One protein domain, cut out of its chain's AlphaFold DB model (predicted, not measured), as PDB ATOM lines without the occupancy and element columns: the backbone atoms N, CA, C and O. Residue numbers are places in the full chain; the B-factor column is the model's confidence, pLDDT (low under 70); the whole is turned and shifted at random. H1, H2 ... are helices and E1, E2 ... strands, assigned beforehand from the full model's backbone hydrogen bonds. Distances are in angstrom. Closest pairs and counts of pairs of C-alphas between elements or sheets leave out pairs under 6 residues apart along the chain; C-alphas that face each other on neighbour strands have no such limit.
ATOM      1  N   VAL A  11      82.551  34.913 -28.622       97.94
ATOM      2  CA  VAL A  11      81.647  34.053 -29.407       97.94
ATOM      3  C   VAL A  11      82.193  33.752 -30.806       97.94
ATOM      4  O   VAL A  11      81.951  32.673 -31.339       97.94
ATOM      5  N   ILE A  12      82.972  34.676 -31.383       98.12
ATOM      6  CA  ILE A  12      83.626  34.473 -32.678       98.12
ATOM      7  C   ILE A  12      84.669  33.358 -32.550       98.12
ATOM      8  O   ILE A  12      84.692  32.444 -33.366       98.12
ATOM      9  N   ASP A  13      85.508  33.411 -31.514       98.06
ATOM     10  CA  ASP A  13      86.569  32.421 -31.299       98.06
ATOM     11  C   ASP A  13      85.985  31.039 -30.969       98.06
ATOM     12  O   ASP A  13      86.451  30.026 -31.492       98.06
ATOM     13  N   ASP A  14      84.913  31.004 -30.177       98.56
ATOM     14  CA  ASP A  14      84.160  29.784 -29.886       98.56
ATOM     15  C   ASP A  14      83.552  29.170 -31.161       98.56
ATOM     16  O   ASP A  14      83.591  27.949 -31.353       98.56
ATOM     17  N   PHE A  15      83.023  29.996 -32.071       98.62
ATOM     18  CA  PHE A  15      82.478  29.508 -33.337       98.62
ATOM     19  C   PHE A  15      83.577  28.987 -34.274       98.62
ATOM     20  O   PHE A  15      83.430  27.915 -34.863       98.62
ATOM     21  N   GLU A  16      84.726  29.663 -34.355       98.12
ATOM     22  CA  GLU A  16      85.895  29.177 -35.106       98.12
ATOM     23  C   GLU A  16      86.423  27.839 -34.561       98.12
ATOM     24  O   GLU A  16      86.796  26.937 -35.325       98.12
ATOM     25  N   LEU A  17      86.414  27.665 -33.237       98.12
ATOM     26  CA  LEU A  17      86.753  26.399 -32.591       98.12
ATOM     27  C   LEU A  17      85.754  25.294 -32.971       98.12
ATOM     28  O   LEU A  17      86.155  24.172 -33.302       98.12
ATOM     29  N   PHE A  18      84.457  25.609 -32.983       98.38
ATOM     30  CA  PHE A  18      83.417  24.684 -33.426       98.38
ATOM     31  C   PHE A  18      83.602  24.271 -34.896       98.38
ATOM     32  O   PHE A  18      83.583  23.077 -35.210       98.38
ATOM     33  N   LEU A  19      83.879  25.225 -35.790       97.81
ATOM     34  CA  LEU A  19      84.179  24.944 -37.198       97.81
ATOM     35  C   LEU A  19      85.451  24.106 -37.359       97.81
ATOM     36  O   LEU A  19      85.496  23.212 -38.200       97.81
ATOM     37  N   THR A  20      86.474  24.332 -36.533       97.31
ATOM     38  CA  THR A  20      87.697  23.512 -36.521       97.31
ATOM     39  C   THR A  20      87.397  22.056 -36.168       97.31
ATOM     40  O   THR A  20      87.923  21.140 -36.804       97.31
ATOM     41  N   PHE A  21      86.494  21.818 -35.215       96.50
ATOM     42  CA  PHE A  21      86.017  20.469 -34.919       96.50
ATOM     43  C   PHE A  21      85.290  19.820 -36.101       96.50
ATOM     44  O   PHE A  21      85.540  18.646 -36.382       96.50
ATOM     45  N   LEU A  22      84.427  20.563 -36.803       96.31
ATOM     46  CA  LEU A  22      83.757  20.046 -37.997       96.31
ATOM     47  C   LEU A  22      84.771  19.741 -39.112       96.31
ATOM     48  O   LEU A  22      84.696  18.680 -39.723       96.31
ATOM     49  N   LYS A  23      85.775  20.607 -39.312       95.69
ATOM     50  CA  LYS A  23      86.854  20.430 -40.303       95.69
ATOM     51  C   LYS A  23      87.708  19.188 -40.047       95.69
ATOM     52  O   LYS A  23      88.228  18.597 -40.988       95.69
ATOM     53  N   ALA A  24      87.838  18.764 -38.790       93.88
ATOM     54  CA  ALA A  24      88.661  17.614 -38.420       93.88
ATOM     55  C   ALA A  24      88.105  16.260 -38.906       93.88
ATOM     56  O   ALA A  24      88.821  15.257 -38.863       93.88
ATOM     57  N   LYS A  25      86.839  16.192 -39.342       90.25
ATOM     58  CA  LYS A  25      86.194  14.959 -39.814       90.25
ATOM     59  C   LYS A  25      85.483  15.229 -41.142       90.25
ATOM     60  O   LYS A  25      84.645  16.114 -41.216       90.25
ATOM     61  N   THR A  26      85.709  14.399 -42.162       88.81
ATOM     62  CA  THR A  26      84.956  14.497 -43.432       88.81
ATOM     63  C   THR A  26      83.448  14.325 -43.222       88.81
ATOM     64  O   THR A  26      82.645  14.987 -43.868       88.81
ATOM     65  N   LYS A  27      83.061  13.428 -42.303       92.75
ATOM     66  CA  LYS A  27      81.670  13.197 -41.900       92.75
ATOM     67  C   LYS A  27      81.589  13.135 -40.384       92.75
ATOM     68  O   LYS A  27      82.159  12.231 -39.770       92.75
ATOM     69  N   VAL A  28      80.878  14.074 -39.770       95.62
ATOM     70  CA  VAL A  28      80.641  14.080 -38.324       95.62
ATOM     71  C   VAL A  28      79.408  13.218 -38.039       95.62
ATOM     72  O   VAL A  28      78.308  13.587 -38.446       95.62
ATOM     73  N   PRO A  29      79.547  12.054 -37.380       94.44
ATOM     74  CA  PRO A  29      78.417  11.161 -37.147       94.44
ATOM     75  C   PRO A  29      77.460  11.736 -36.099       94.44
ATOM     76  O   PRO A  29      77.899  12.174 -35.034       94.44
ATOM     77  N   LEU A  30      76.161  11.640 -36.368       95.06
ATOM     78  CA  LEU A  30      75.097  12.156 -35.509       95.06
ATOM     79  C   LEU A  30      74.361  11.024 -34.780       95.06
ATOM     80  O   LEU A  30      74.443   9.849 -35.149       95.06
ATOM     81  N   THR A  31      73.664  11.363 -33.699       92.56
ATOM     82  CA  THR A  31      72.834  10.424 -32.940       92.56
ATOM     83  C   THR A  31      71.586  10.046 -33.727       92.56
ATOM     84  O   THR A  31      70.964  10.912 -34.340       92.56
ATOM     85  N   ALA A  32      71.156   8.787 -33.633       85.69
ATOM     86  CA  ALA A  32      69.866   8.366 -34.171       85.69
ATOM     87  C   ALA A  32      68.696   9.112 -33.494       85.69
ATOM     88  O   ALA A  32      68.794   9.519 -32.334       85.69
ATOM     89  N   GLY A  33      67.593   9.280 -34.222       82.50
ATOM     90  CA  GLY A  33      66.402  10.000 -33.763       82.50
ATOM     91  C   GLY A  33      66.500  11.497 -34.041       82.50
ATOM     92  O   GLY A  33      65.906  11.975 -34.998       82.50
ATOM     93  N   ASN A  34      67.295  12.216 -33.244       84.75
ATOM     94  CA  ASN A  34      67.306  13.688 -33.264       84.75
ATOM     95  C   ASN A  34      68.417  14.297 -34.136       84.75
ATOM     96  O   ASN A  34      68.528  15.513 -34.215       84.75
ATOM     97  N   ASN A  35      69.278  13.473 -34.742       91.81
ATOM     98  CA  ASN A  35      70.424  13.916 -35.547       91.81
ATOM     99  C   ASN A  35      71.366  14.893 -34.812       91.81
ATOM    100  O   ASN A  35      72.044  15.695 -35.432       91.81
ATOM    101  N   HIS A  36      71.467  14.814 -33.487       94.62
ATOM    102  CA  HIS A  36      72.361  15.668 -32.708       94.62
ATOM    103  C   HIS A  36      73.817  15.184 -32.727       94.62
ATOM    104  O   HIS A  36      74.113  14.011 -32.972       94.62
ATOM    105  N   LEU A  37      74.743  16.080 -32.397       96.06
ATOM    106  CA  LEU A  37      76.135  15.751 -32.115       96.06
ATOM    107  C   LEU A  37      76.237  14.750 -30.956       96.06
ATOM    108  O   LEU A  37      75.434  14.735 -30.016       96.06
ATOM    109  N   LYS A  38      77.263  13.896 -31.005       95.25
ATOM    110  CA  LYS A  38      77.501  12.896 -29.960       95.25
ATOM    111  C   LYS A  38      77.841  13.564 -28.629       95.25
ATOM    112  O   LYS A  38      78.651  14.484 -28.573       95.25
ATOM    113  N   ARG A  39      77.306  13.011 -27.537       95.81
ATOM    114  CA  ARG A  39      77.505  13.519 -26.166       95.81
ATOM    115  C   ARG A  39      78.983  13.640 -25.771       95.81
ATOM    116  O   ARG A  39      79.366  14.601 -25.118       95.81
ATOM    117  N   THR A  40      79.824  12.710 -26.228       94.44
ATOM    118  CA  THR A  40      81.278  12.744 -25.997       94.44
ATOM    119  C   THR A  40      81.961  13.908 -26.711       94.44
ATOM    120  O   THR A  40      82.837  14.544 -26.135       94.44
ATOM    121  N   ASP A  41      81.558  14.198 -27.953       95.69
ATOM    122  CA  ASP A  41      82.090  15.331 -28.716       95.69
ATOM    123  C   ASP A  41      81.630  16.657 -28.080       95.69
ATOM    124  O   ASP A  41      82.446  17.558 -27.893       95.69
ATOM    125  N   LEU A  42      80.360  16.743 -27.661       97.44
ATOM    126  CA  LEU A  42      79.791  17.910 -26.974       97.44
ATOM    127  C   LEU A  42      80.503  18.222 -25.654       97.44
ATOM    128  O   LEU A  42      80.913  19.356 -25.423       97.44
ATOM    129  N   ALA A  43      80.687  17.213 -24.799       96.81
ATOM    130  CA  ALA A  43      81.349  17.394 -23.513       96.81
ATOM    131  C   ALA A  43      82.803  17.843 -23.666       96.81
ATOM    132  O   ALA A  43      83.242  18.700 -22.905       96.81
ATOM    133  N   ARG A  44      83.528  17.306 -24.659       96.38
ATOM    134  CA  ARG A  44      84.894  17.741 -24.973       96.38
ATOM    135  C   ARG A  44      84.919  19.196 -25.442       96.38
ATOM    136  O   ARG A  44      85.647  19.989 -24.860       96.38
ATOM    137  N   LEU A  45      84.097  19.550 -26.435       97.25
ATOM    138  CA  LEU A  45      84.026  20.916 -26.966       97.25
ATOM    139  C   LEU A  45      83.711  21.935 -25.870       97.25
ATOM    140  O   LEU A  45      84.402  22.938 -25.755       97.25
ATOM    141  N   ASN A  46      82.735  21.647 -25.009       97.56
ATOM    142  CA  ASN A  46      82.342  22.538 -23.915       97.56
ATOM    143  C   ASN A  46      83.489  22.863 -22.937       97.56
ATOM    144  O   ASN A  46      83.451  23.901 -22.289       97.56
ATOM    145  N   GLN A  47      84.509  22.005 -22.805       96.62
ATOM    146  CA  GLN A  47      85.675  22.306 -21.961       96.62
ATOM    147  C   GLN A  47      86.618  23.338 -22.588       96.62
ATOM    148  O   GLN A  47      87.326  24.036 -21.859       96.62
ATOM    149  N   GLU A  48      86.615  23.424 -23.915       96.94
ATOM    150  CA  GLU A  48      87.482  24.294 -24.711       96.94
ATOM    151  C   GLU A  48      86.824  25.658 -25.002       96.94
ATOM    152  O   GLU A  48      87.545  26.625 -25.223       96.94
ATOM    153  N   MET A  49      85.487  25.755 -24.936       97.38
ATOM    154  CA  MET A  49      84.734  27.001 -25.167       97.38
ATOM    155  C   MET A  49      84.948  28.049 -24.066       97.38
ATOM    156  O   MET A  49      85.123  27.713 -22.890       97.38
ATOM    157  N   HIS A  50      84.848  29.324 -24.434       96.31
ATOM    158  CA  HIS A  50      84.724  30.448 -23.515       96.31
ATOM    159  C   HIS A  50      83.385  30.389 -22.770       96.31
ATOM    160  O   HIS A  50      83.372  30.364 -21.535       96.31
ATOM    161  N   PHE A  51      82.263  30.290 -23.495       94.69
ATOM    162  CA  PHE A  51      80.945  30.136 -22.872       94.69
ATOM    163  C   PHE A  51      80.655  28.668 -22.548       94.69
ATOM    164  O   PHE A  51      80.212  27.882 -23.389       94.69
ATOM    165  N   LYS A  52      80.889  28.292 -21.288       93.56
ATOM    166  CA  LYS A  52      80.706  26.919 -20.806       93.56
ATOM    167  C   LYS A  52      79.326  26.708 -20.200       93.56
ATOM    168  O   LYS A  52      78.893  27.446 -19.319       93.56
ATOM    169  N   ALA A  53      78.681  25.610 -20.578       91.50
ATOM    170  CA  ALA A  53      77.538  25.080 -19.846       91.50
ATOM    171  C   ALA A  53      78.043  24.295 -18.623       91.50
ATOM    172  O   ALA A  53      78.331  23.101 -18.724       91.50
ATOM    173  N   PHE A  54      78.192  24.961 -17.474       88.62
ATOM    174  CA  PHE A  54      78.765  24.357 -16.257       88.62
ATOM    175  C   PHE A  54      77.920  23.224 -15.661       88.62
ATOM    176  O   PHE A  54      78.443  22.362 -14.960       88.62
ATOM    177  N   TRP A  55      76.623  23.195 -15.963       87.00
ATOM    178  CA  TRP A  55      75.713  22.128 -15.549       87.00
ATOM    179  C   TRP A  55      75.744  20.892 -16.462       87.00
ATOM    180  O   TRP A  55      75.165  19.859 -16.118       87.00
ATOM    181  N   ALA A  56      76.342  20.991 -17.652       91.06
ATOM    182  CA  ALA A  56      76.319  19.926 -18.645       91.06
ATOM    183  C   ALA A  56      77.518  18.979 -18.488       91.06
ATOM    184  O   ALA A  56      78.632  19.389 -18.168       91.06
ATOM    185  N   HIS A  57      77.301  17.692 -18.752       89.81
ATOM    186  CA  HIS A  57      78.308  16.637 -18.625       89.81
ATOM    187  C   HIS A  57      78.171  15.594 -19.746       89.81
ATOM    188  O   HIS A  57      77.221  15.617 -20.516       89.81
ATOM    189  N   ASP A  58      79.086  14.632 -19.829       91.12
ATOM    190  CA  ASP A  58      79.204  13.610 -20.892       91.12
ATOM    191  C   ASP A  58      77.961  12.746 -21.208       91.12
ATOM    192  O   ASP A  58      77.947  12.026 -22.211       91.12
ATOM    193  N   LYS A  59      76.899  12.819 -20.399       91.88
ATOM    194  CA  LYS A  59      75.602  12.169 -20.664       91.88
ATOM    195  C   LYS A  59      74.493  13.157 -21.024       91.88
ATOM    196  O   LYS A  59      73.405  12.718 -21.399       91.88
ATOM    197  N   SER A  60      74.745  14.456 -20.926       92.69
ATOM    198  CA  SER A  60      73.817  15.508 -21.308       92.69
ATOM    199  C   SER A  60      73.578  15.495 -22.822       92.69
ATOM    200  O   SER A  60      74.478  15.246 -23.624       92.69
ATOM    201  N   MET A  61      72.330  15.731 -23.219       93.00
ATOM    202  CA  MET A  61      71.941  15.863 -24.626       93.00
ATOM    203  C   MET A  61      72.336  17.241 -25.168       93.00
ATOM    204  O   MET A  61      72.478  18.178 -24.387       93.00
ATOM    205  N   GLN A  62      72.444  17.387 -26.494       95.25
ATOM    206  CA  GLN A  62      72.843  18.646 -27.145       95.25
ATOM    207  C   GLN A  62      72.112  19.899 -26.633       95.25
ATOM    208  O   GLN A  62      72.814  20.859 -26.337       95.25
ATOM    209  N   PRO A  63      70.780  19.908 -26.409       93.06
ATOM    210  CA  PRO A  63      70.100  21.106 -25.905       93.06
ATOM    211  C   PRO A  63      70.578  21.569 -24.521       93.06
ATOM    212  O   PRO A  63      70.383  22.720 -24.153       93.06
ATOM    213  N   LYS A  64      71.232  20.710 -23.729       91.81
ATOM    214  CA  LYS A  64      71.829  21.113 -22.445       91.81
ATOM    215  C   LYS A  64      73.151  21.874 -22.599       91.81
ATOM    216  O   LYS A  64      73.658  22.353 -21.590       91.81
ATOM    217  N   TYR A  65      73.673  22.009 -23.819       94.56
ATOM    218  CA  TYR A  65      74.839  22.817 -24.178       94.56
ATOM    219  C   TYR A  65      74.399  24.003 -25.054       94.56
ATOM    220  O   TYR A  65      74.503  23.897 -26.276       94.56
ATOM    221  N   PRO A  66      73.899  25.123 -24.491       94.44
ATOM    222  CA  PRO A  66      73.211  26.138 -25.291       94.44
ATOM    223  C   PRO A  66      74.066  26.732 -26.414       94.44
ATOM    224  O   PRO A  66      73.579  26.836 -27.533       94.44
ATOM    225  N   LEU A  67      75.351  27.019 -26.164       97.56
ATOM    226  CA  LEU A  67      76.261  27.545 -27.191       97.56
ATOM    227  C   LEU A  67      76.460  26.555 -28.351       97.56
ATOM    228  O   LEU A  67      76.306  26.908 -29.514       97.56
ATOM    229  N   LEU A  68      76.767  25.290 -28.043       97.94
ATOM    230  CA  LEU A  68      76.979  24.262 -29.069       97.94
ATOM    231  C   LEU A  68      75.682  23.919 -29.808       97.94
ATOM    232  O   LEU A  68      75.717  23.552 -30.981       97.94
ATOM    233  N   HIS A  69      74.541  24.012 -29.123       96.69
ATOM    234  CA  HIS A  69      73.233  23.825 -29.732       96.69
ATOM    235  C   HIS A  69      72.914  24.969 -30.703       96.69
ATOM    236  O   HIS A  69      72.536  24.685 -31.835       96.69
ATOM    237  N   PHE A  70      73.175  26.219 -30.308       97.75
ATOM    238  CA  PHE A  70      73.086  27.394 -31.177       97.75
ATOM    239  C   PHE A  70      73.974  27.244 -32.418       97.75
ATOM    240  O   PHE A  70      73.473  27.298 -33.537       97.75
ATOM    241  N   PHE A  71      75.267  26.949 -32.251       98.50
ATOM    242  CA  PHE A  71      76.182  26.783 -33.386       98.50
ATOM    243  C   PHE A  71      75.799  25.644 -34.327       98.50
ATOM    244  O   PHE A  71      75.982  25.767 -35.537       98.50
ATOM    245  N   TYR A  72      75.259  24.543 -33.798       97.62
ATOM    246  CA  TYR A  72      74.743  23.451 -34.620       97.62
ATOM    247  C   TYR A  72      73.606  23.916 -35.541       97.62
ATOM    248  O   TYR A  72      73.600  23.555 -36.715       97.62
ATOM    249  N   HIS A  73      72.674  24.726 -35.031       95.44
ATOM    250  CA  HIS A  73      71.589  25.277 -35.850       95.44
ATOM    251  C   HIS A  73      72.099  26.321 -36.841       95.44
ATOM    252  O   HIS A  73      71.764  26.225 -38.020       95.44
ATOM    253  N   VAL A  74      73.014  27.203 -36.414       97.12
ATOM    254  CA  VAL A  74      73.680  28.177 -37.296       97.12
ATOM    255  C   VAL A  74      74.290  27.480 -38.506       97.12
ATOM    256  O   VAL A  74      73.989  27.855 -39.634       97.12
ATOM    257  N   VAL A  75      75.120  26.446 -38.319       96.81
ATOM    258  CA  VAL A  75      75.802  25.830 -39.471       96.81
ATOM    259  C   VAL A  75      74.840  25.141 -40.440       96.81
ATOM    260  O   VAL A  75      75.149  25.068 -41.624       96.81
ATOM    261  N   ILE A  76      73.689  24.659 -39.965       92.25
ATOM    262  CA  ILE A  76      72.682  24.002 -40.808       92.25
ATOM    263  C   ILE A  76      71.851  25.029 -41.578       92.25
ATOM    264  O   ILE A  76      71.677  24.884 -42.785       92.25
ATOM    265  N   GLN A  77      71.353  26.067 -40.906       89.12
ATOM    266  CA  GLN A  77      70.478  27.078 -41.516       89.12
ATOM    267  C   GLN A  77      71.217  27.992 -42.492       89.12
ATOM    268  O   GLN A  77      70.627  28.497 -43.439       89.12
ATOM    269  N   THR A  78      72.523  28.161 -42.296       91.56
ATOM    270  CA  THR A  78      73.383  28.976 -43.168       91.56
ATOM    271  C   THR A  78      74.085  28.166 -44.255       91.56
ATOM    272  O   THR A  78      74.929  28.694 -44.974       91.56
ATOM    273  N   ASP A  79      73.776  26.870 -44.355       90.88
ATOM    274  CA  ASP A  79      74.375  25.935 -45.308       90.88
ATOM    275  C   ASP A  79      75.907  25.774 -45.188       90.88
ATOM    276  O   ASP A  79      76.542  25.180 -46.060       90.88
ATOM    277  N   LEU A  80      76.526  26.235 -44.090       94.94
ATOM    278  CA  LEU A  80      77.929  25.943 -43.757       94.94
ATOM    279  C   LEU A  80      78.167  24.440 -43.577       94.94
ATOM    280  O   LEU A  80      79.251  23.928 -43.875       94.94
ATOM    281  N   ALA A  81      77.156  23.724 -43.095       95.06
ATOM    282  CA  ALA A  81      77.146  22.282 -43.000       95.06
ATOM    283  C   ALA A  81      75.778  21.715 -43.386       95.06
ATOM    284  O   ALA A  81      74.730  22.251 -43.043       95.06
ATOM    285  N   ARG A  82      75.797  20.575 -44.071       93.38
ATOM    286  CA  ARG A  82      74.607  19.892 -44.577       93.38
ATOM    287  C   ARG A  82      74.396  18.569 -43.864       93.38
ATOM    288  O   ARG A  82      75.353  17.868 -43.513       93.38
ATOM    289  N   LEU A  83      73.127  18.227 -43.677       91.50
ATOM    290  CA  LEU A  83      72.707  16.975 -43.070       91.50
ATOM    291  C   LEU A  83      72.557  15.904 -44.152       91.50
ATOM    292  O   LEU A  83      71.758  16.032 -45.074       91.50
ATOM    293  N   TYR A  84      73.297  14.808 -44.014       90.00
ATOM    294  CA  TYR A  84      73.221  13.672 -44.925       90.00
ATOM    295  C   TYR A  84      72.691  12.440 -44.209       90.00
ATOM    296  O   TYR A  84      73.182  12.070 -43.140       90.00
ATOM    297  N   HIS A  85      71.740  11.761 -44.846       86.19
ATOM    298  CA  HIS A  85      71.153  10.523 -44.346       86.19
ATOM    299  C   HIS A  85      71.593   9.316 -45.179       86.19
ATOM    300  O   HIS A  85      71.126   9.102 -46.301       86.19
ATOM    301  N   GLU A  86      72.428   8.468 -44.585       83.06
ATOM    302  CA  GLU A  86      72.912   7.218 -45.166       83.06
ATOM    303  C   GLU A  86      72.257   6.029 -44.454       83.06
ATOM    304  O   GLU A  86      72.634   5.638 -43.347       83.06
ATOM    305  N   LYS A  87      71.251   5.422 -45.093       78.88
ATOM    306  CA  LYS A  87      70.416   4.363 -44.492       78.88
ATOM    307  C   LYS A  87      69.796   4.832 -43.162       78.88
ATOM    308  O   LYS A  87      68.914   5.684 -43.194       78.88
ATOM    309  N   GLN A  88      70.227   4.264 -42.030       73.75
ATOM    310  CA  GLN A  88      69.775   4.622 -40.676       73.75
ATOM    311  C   GLN A  88      70.731   5.581 -39.945       73.75
ATOM    312  O   GLN A  88      70.457   5.963 -38.810       73.75
ATOM    313  N   ALA A  89      71.855   5.956 -40.559       85.25
ATOM    314  CA  ALA A  89      72.814   6.885 -39.979       85.25
ATOM    315  C   ALA A  89      72.621   8.288 -40.561       85.25
ATOM    316  O   ALA A  89      72.347   8.446 -41.752       85.25
ATOM    317  N   ALA A  90      72.804   9.299 -39.720       91.50
ATOM    318  CA  ALA A  90      72.895  10.686 -40.142       91.50
ATOM    319  C   ALA A  90      74.309  11.212 -39.882       91.50
ATOM    320  O   ALA A  90      74.979  10.808 -38.924       91.50
ATOM    321  N   SER A  91      74.769  12.103 -40.750       94.12
ATOM    322  CA  SER A  91      76.057  12.771 -40.607       94.12
ATOM    323  C   SER A  91      75.951  14.233 -40.997       94.12
ATOM    324  O   SER A  91      75.199  14.580 -41.905       94.12
ATOM    325  N   LEU A  92      76.727  15.067 -40.319       95.31
ATOM    326  CA  LEU A  92      76.921  16.465 -40.664       95.31
ATOM    327  C   LEU A  92      78.218  16.584 -41.474       95.31
ATOM    328  O   LEU A  92      79.247  16.029 -41.074       95.31
ATOM    329  N   GLN A  93      78.167  17.261 -42.618       94.75
ATOM    330  CA  GLN A  93      79.320  17.444 -43.507       94.75
ATOM    331  C   GLN A  93      79.424  18.909 -43.919       94.75
ATOM    332  O   GLN A  93      78.407  19.538 -44.202       94.75
ATOM    333  N   LEU A  94      80.642  19.445 -43.957       95.44
ATOM    334  CA  LEU A  94      80.874  20.843 -44.315       95.44
ATOM    335  C   LEU A  94      80.606  21.094 -45.799       95.44
ATOM    336  O   LEU A  94      81.030  20.326 -46.666       95.44
ATOM    337  N   ASN A  95      79.965  22.220 -46.089       93.56
ATOM    338  CA  ASN A  95      79.923  22.776 -47.427       93.56
ATOM    339  C   ASN A  95      81.175  23.635 -47.643       93.56
ATOM    340  O   ASN A  95      81.231  24.798 -47.246       93.56
ATOM    341  N   HIS A  96      82.190  23.059 -48.288       91.69
ATOM    342  CA  HIS A  96      83.471  23.737 -48.497       91.69
ATOM    343  C   HIS A  96      83.351  25.058 -49.275       91.69
ATOM    344  O   HIS A  96      84.108  25.981 -48.996       91.69
ATOM    345  N   ALA A  97      82.385  25.182 -50.191       89.62
ATOM    346  CA  ALA A  97      82.209  26.399 -50.983       89.62
ATOM    347  C   ALA A  97      81.635  27.571 -50.168       89.62
ATOM    348  O   ALA A  97      81.954  28.729 -50.441       89.62
ATOM    349  N   VAL A  98      80.770  27.295 -49.187       92.00
ATOM    350  CA  VAL A  98      80.244  28.323 -48.268       92.00
ATOM    351  C   VAL A  98      81.269  28.611 -47.173       92.00
ATOM    352  O   VAL A  98      81.500  29.769 -46.838       92.00
ATOM    353  N   LEU A  99      81.957  27.576 -46.683       94.50
ATOM    354  CA  LEU A  99      83.015  27.715 -45.686       94.50
ATOM    355  C   LEU A  99      84.169  28.602 -46.172       94.50
ATOM    356  O   LEU A  99      84.610  29.464 -45.423       94.50
ATOM    357  N   GLU A 100      84.627  28.442 -47.415       93.56
ATOM    358  CA  GLU A 100      85.686  29.286 -47.983       93.56
ATOM    359  C   GLU A 100      85.277  30.768 -48.017       93.56
ATOM    360  O   GLU A 100      86.078  31.647 -47.704       93.56
ATOM    361  N   GLN A 101      84.013  31.056 -48.337       93.81
ATOM    362  CA  GLN A 101      83.487  32.424 -48.311       93.81
ATOM    363  C   GLN A 101      83.388  32.965 -46.880       93.81
ATOM    364  O   GLN A 101      83.746  34.113 -46.638       93.81
ATOM    365  N   TYR A 102      82.954  32.138 -45.925       96.44
ATOM    366  CA  TYR A 102      82.943  32.496 -44.506       96.44
ATOM    367  C   TYR A 102      84.355  32.796 -43.976       96.44
ATOM    368  O   TYR A 102      84.559  33.750 -43.227       96.44
ATOM    369  N   GLU A 103      85.358  32.011 -44.377       95.69
ATOM    370  CA  GLU A 103      86.747  32.194 -43.944       95.69
ATOM    371  C   GLU A 103      87.366  33.506 -44.458       95.69
ATOM    372  O   GLU A 103      88.281  34.026 -43.818       95.69
ATOM    373  N   GLN A 104      86.835  34.073 -45.547       95.12
ATOM    374  CA  GLN A 104      87.243  35.373 -46.096       95.12
ATOM    375  C   GLN A 104      86.645  36.576 -45.352       95.12
ATOM    376  O   GLN A 104      87.127  37.693 -45.539       95.12
ATOM    377  N   LEU A 105      85.623  36.367 -44.517       96.00
ATOM    378  CA  LEU A 105      84.992  37.443 -43.759       96.00
ATOM    379  C   LEU A 105      85.951  38.026 -42.716       96.00
ATOM    380  O   LEU A 105      86.688  37.310 -42.026       96.00
ATOM    381  N   THR A 106      85.879  39.340 -42.535       95.62
ATOM    382  CA  THR A 106      86.490  40.009 -41.388       95.62
ATOM    383  C   THR A 106      85.856  39.520 -40.082       95.62
ATOM    384  O   THR A 106      84.756  38.973 -40.050       95.62
ATOM    385  N   ARG A 107      86.526  39.737 -38.946       95.56
ATOM    386  CA  ARG A 107      85.966  39.336 -37.642       95.56
ATOM    387  C   ARG A 107      84.654  40.059 -37.313       95.56
ATOM    388  O   ARG A 107      83.766  39.446 -36.730       95.56
ATOM    389  N   SER A 108      84.518  41.324 -37.707       95.38
ATOM    390  CA  SER A 108      83.274  42.086 -37.547       95.38
ATOM    391  C   SER A 108      82.152  41.496 -38.417       95.38
ATOM    392  O   SER A 108      81.056  41.271 -37.913       95.38
ATOM    393  N   GLU A 109      82.433  41.130 -39.671       96.19
ATOM    394  CA  GLU A 109      81.476  40.415 -40.533       96.19
ATOM    395  C   GLU A 109      81.101  39.032 -39.989       96.19
ATOM    396  O   GLU A 109      79.939  38.654 -40.063       96.19
ATOM    397  N   LYS A 110      82.034  38.289 -39.382       97.44
ATOM    398  CA  LYS A 110      81.736  36.999 -38.732       97.44
ATOM    399  C   LYS A 110      80.801  37.147 -37.534       97.44
ATOM    400  O   LYS A 110      79.905  36.328 -37.355       97.44
ATOM    401  N   TYR A 111      80.973  38.199 -36.734       97.50
ATOM    402  CA  TYR A 111      80.009  38.531 -35.683       97.50
ATOM    403  C   TYR A 111      78.631  38.829 -36.274       97.50
ATOM    404  O   TYR A 111      77.631  38.274 -35.824       97.50
ATOM    405  N   PHE A 112      78.578  39.672 -37.305       96.81
ATOM    406  CA  PHE A 112      77.315  40.032 -37.932       96.81
ATOM    407  C   PHE A 112      76.652  38.870 -38.668       96.81
ATOM    408  O   PHE A 112      75.433  38.803 -38.676       96.81
ATOM    409  N   PHE A 113      77.418  37.920 -39.198       97.31
ATOM    410  CA  PHE A 113      76.897  36.656 -39.705       97.31
ATOM    411  C   PHE A 113      76.148  35.887 -38.608       97.31
ATOM    412  O   PHE A 113      75.030  35.432 -38.839       97.31
ATOM    413  N   LEU A 114      76.713  35.782 -37.399       98.12
ATOM    414  CA  LEU A 114      76.036  35.138 -36.266       98.12
ATOM    415  C   LEU A 114      74.796  35.922 -35.816       98.12
ATOM    416  O   LEU A 114      73.772  35.308 -35.525       98.12
ATOM    417  N   LEU A 115      74.876  37.256 -35.778       97.31
ATOM    418  CA  LEU A 115      73.756  38.120 -35.401       97.31
ATOM    419  C   LEU A 115      72.613  38.060 -36.424       97.31
ATOM    420  O   LEU A 115      71.476  37.846 -36.029       97.31
ATOM    421  N   GLU A 116      72.907  38.213 -37.716       95.25
ATOM    422  CA  GLU A 116      71.936  38.118 -38.815       95.25
ATOM    423  C   GLU A 116      71.281  36.736 -38.828       95.25
ATOM    424  O   GLU A 116      70.062  36.638 -38.930       95.25
ATOM    425  N   THR A 117      72.070  35.672 -38.631       94.69
ATOM    426  CA  THR A 117      71.538  34.306 -38.531       94.69
ATOM    427  C   THR A 117      70.579  34.170 -37.354       94.69
ATOM    428  O   THR A 117      69.457  33.712 -37.542       94.69
ATOM    429  N   ALA A 118      70.995  34.585 -36.153       94.19
ATOM    430  CA  ALA A 118      70.156  34.531 -34.958       94.19
ATOM    431  C   ALA A 118      68.882  35.373 -35.106       94.19
ATOM    432  O   ALA A 118      67.828  34.968 -34.636       94.19
ATOM    433  N   TRP A 119      68.978  36.533 -35.754       91.94
ATOM    434  CA  TRP A 119      67.865  37.465 -35.874       91.94
ATOM    435  C   TRP A 119      66.870  37.095 -36.969       91.94
ATOM    436  O   TRP A 119      65.693  37.344 -36.772       91.94
ATOM    437  N   CYS A 120      67.320  36.550 -38.106       87.12
ATOM    438  CA  CYS A 120      66.488  36.442 -39.316       87.12
ATOM    439  C   CYS A 120      66.332  35.018 -39.865       87.12
ATOM    440  O   CYS A 120      65.517  34.793 -40.755       87.12
ATOM    441  N   HIS A 121      67.175  34.069 -39.447       85.44
ATOM    442  CA  HIS A 121      67.271  32.760 -40.109       85.44
ATOM    443  C   HIS A 121      67.178  31.576 -39.149       85.44
ATOM    444  O   HIS A 121      67.106  30.427 -39.594       85.44
ATOM    445  N   LEU A 122      67.204  31.834 -37.841       87.50
ATOM    446  CA  LEU A 122      67.178  30.782 -36.849       87.50
ATOM    447  C   LEU A 122      65.751  30.273 -36.634       87.50
ATOM    448  O   LEU A 122      64.886  30.977 -36.129       87.50
ATOM    449  N   ASP A 123      65.527  29.002 -36.947       83.38
ATOM    450  CA  ASP A 123      64.337  28.264 -36.533       83.38
ATOM    451  C   ASP A 123      64.402  27.979 -35.021       83.38
ATOM    452  O   ASP A 123      64.944  26.965 -34.558       83.38
TER     453      ASP A 123
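AT A GLANCE: This is residues 11 to 123 of the 436 residues of the protein "Plasmid pRiA4b ORF-3 family protein" of Pontibacter sp. GY10130 (UniProt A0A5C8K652). Two helices, H1 and H3, make the core; H5 lies across one side of it, from the start of H1 to the last part of H3, and H2 lies near both core helices. The long hairpin E1 E2 starts beside the ends of H1 and H3 and reaches away from H5, and H4 joins the hairpin to H5. The 113 printed residues hold five named helices and two named strands, in the order H1, H2, H3, E1, E2, H4, H5; the two-stranded sheet is antiparallel and the class is mostly helix. The whole is compact, with a radius of gyration of the C-alphas of 13.6 A, and rounded, with spans of 36 by 35 by 26 A.

HOW THE PARTS SIT: H1, residues 11 to 23, and H3, residues 66 to 77, only just touch, with 3 pairs of C-alphas within 8 A, the closest being Phe 15 and Phe 71 at 6.9 A; they run the same way at a steep tilt of 63 degrees. H2, residues 39 to 48, is close to but not clearly touching H1, with C-alphas Phe 18 and Leu 45 closest at 7.5 A. E1, residues 81 to 86, and E2, residues 89 to 94, form an antiparallel hairpin at 153 degrees; N 84 and O 91 are within hydrogen-bond range at 2.8 A. Residues 28 to 29 pair antiparallel with residues 91 to 92 of E2. The closest C-alphas of H3 and E1 are Val 75 and Ala 81, 5.2 A. H4, residues 96 to 103, touches no helix. H5, residues 107 to 120, touches H1 with residues 107 to 111 alone, closest C-alphas Ile 12 and Tyr 111 at 6.2 A, about perpendicular at 88 degrees. H5 touches H3 with residues 114 to 118 alone, closest C-alphas Val 74 and Thr 117 at 6.6 A, about perpendicular at 84 degrees. Every O i to N i+4 pair is within hydrogen-bond range in H1, H3 and H5, against 4 of 6 in H2 and 3 of 4 in H4.

IN THESE COORDINATES: H1 begins at C-alpha 11, (81.647, 34.053, -29.407), and is 18.2 A long. H2 measures 14.8 A, H3 16.5 A, E1 15.8 A, E2 16.7 A and H4 10.1 A. H5, 19.8 A, ends at C-alpha 120, (66.488, 36.442, -39.316).

THE WHOLE: The C-alphas farthest apart are those of Lys 87 and Ser 108, 40.5 A. The printed part has no cut. The links H1 to H2 and H2 to H3 are long, with 15 and 17 residues. Mean pLDDT of the printed part is 93.6, and no printed residue is under 70.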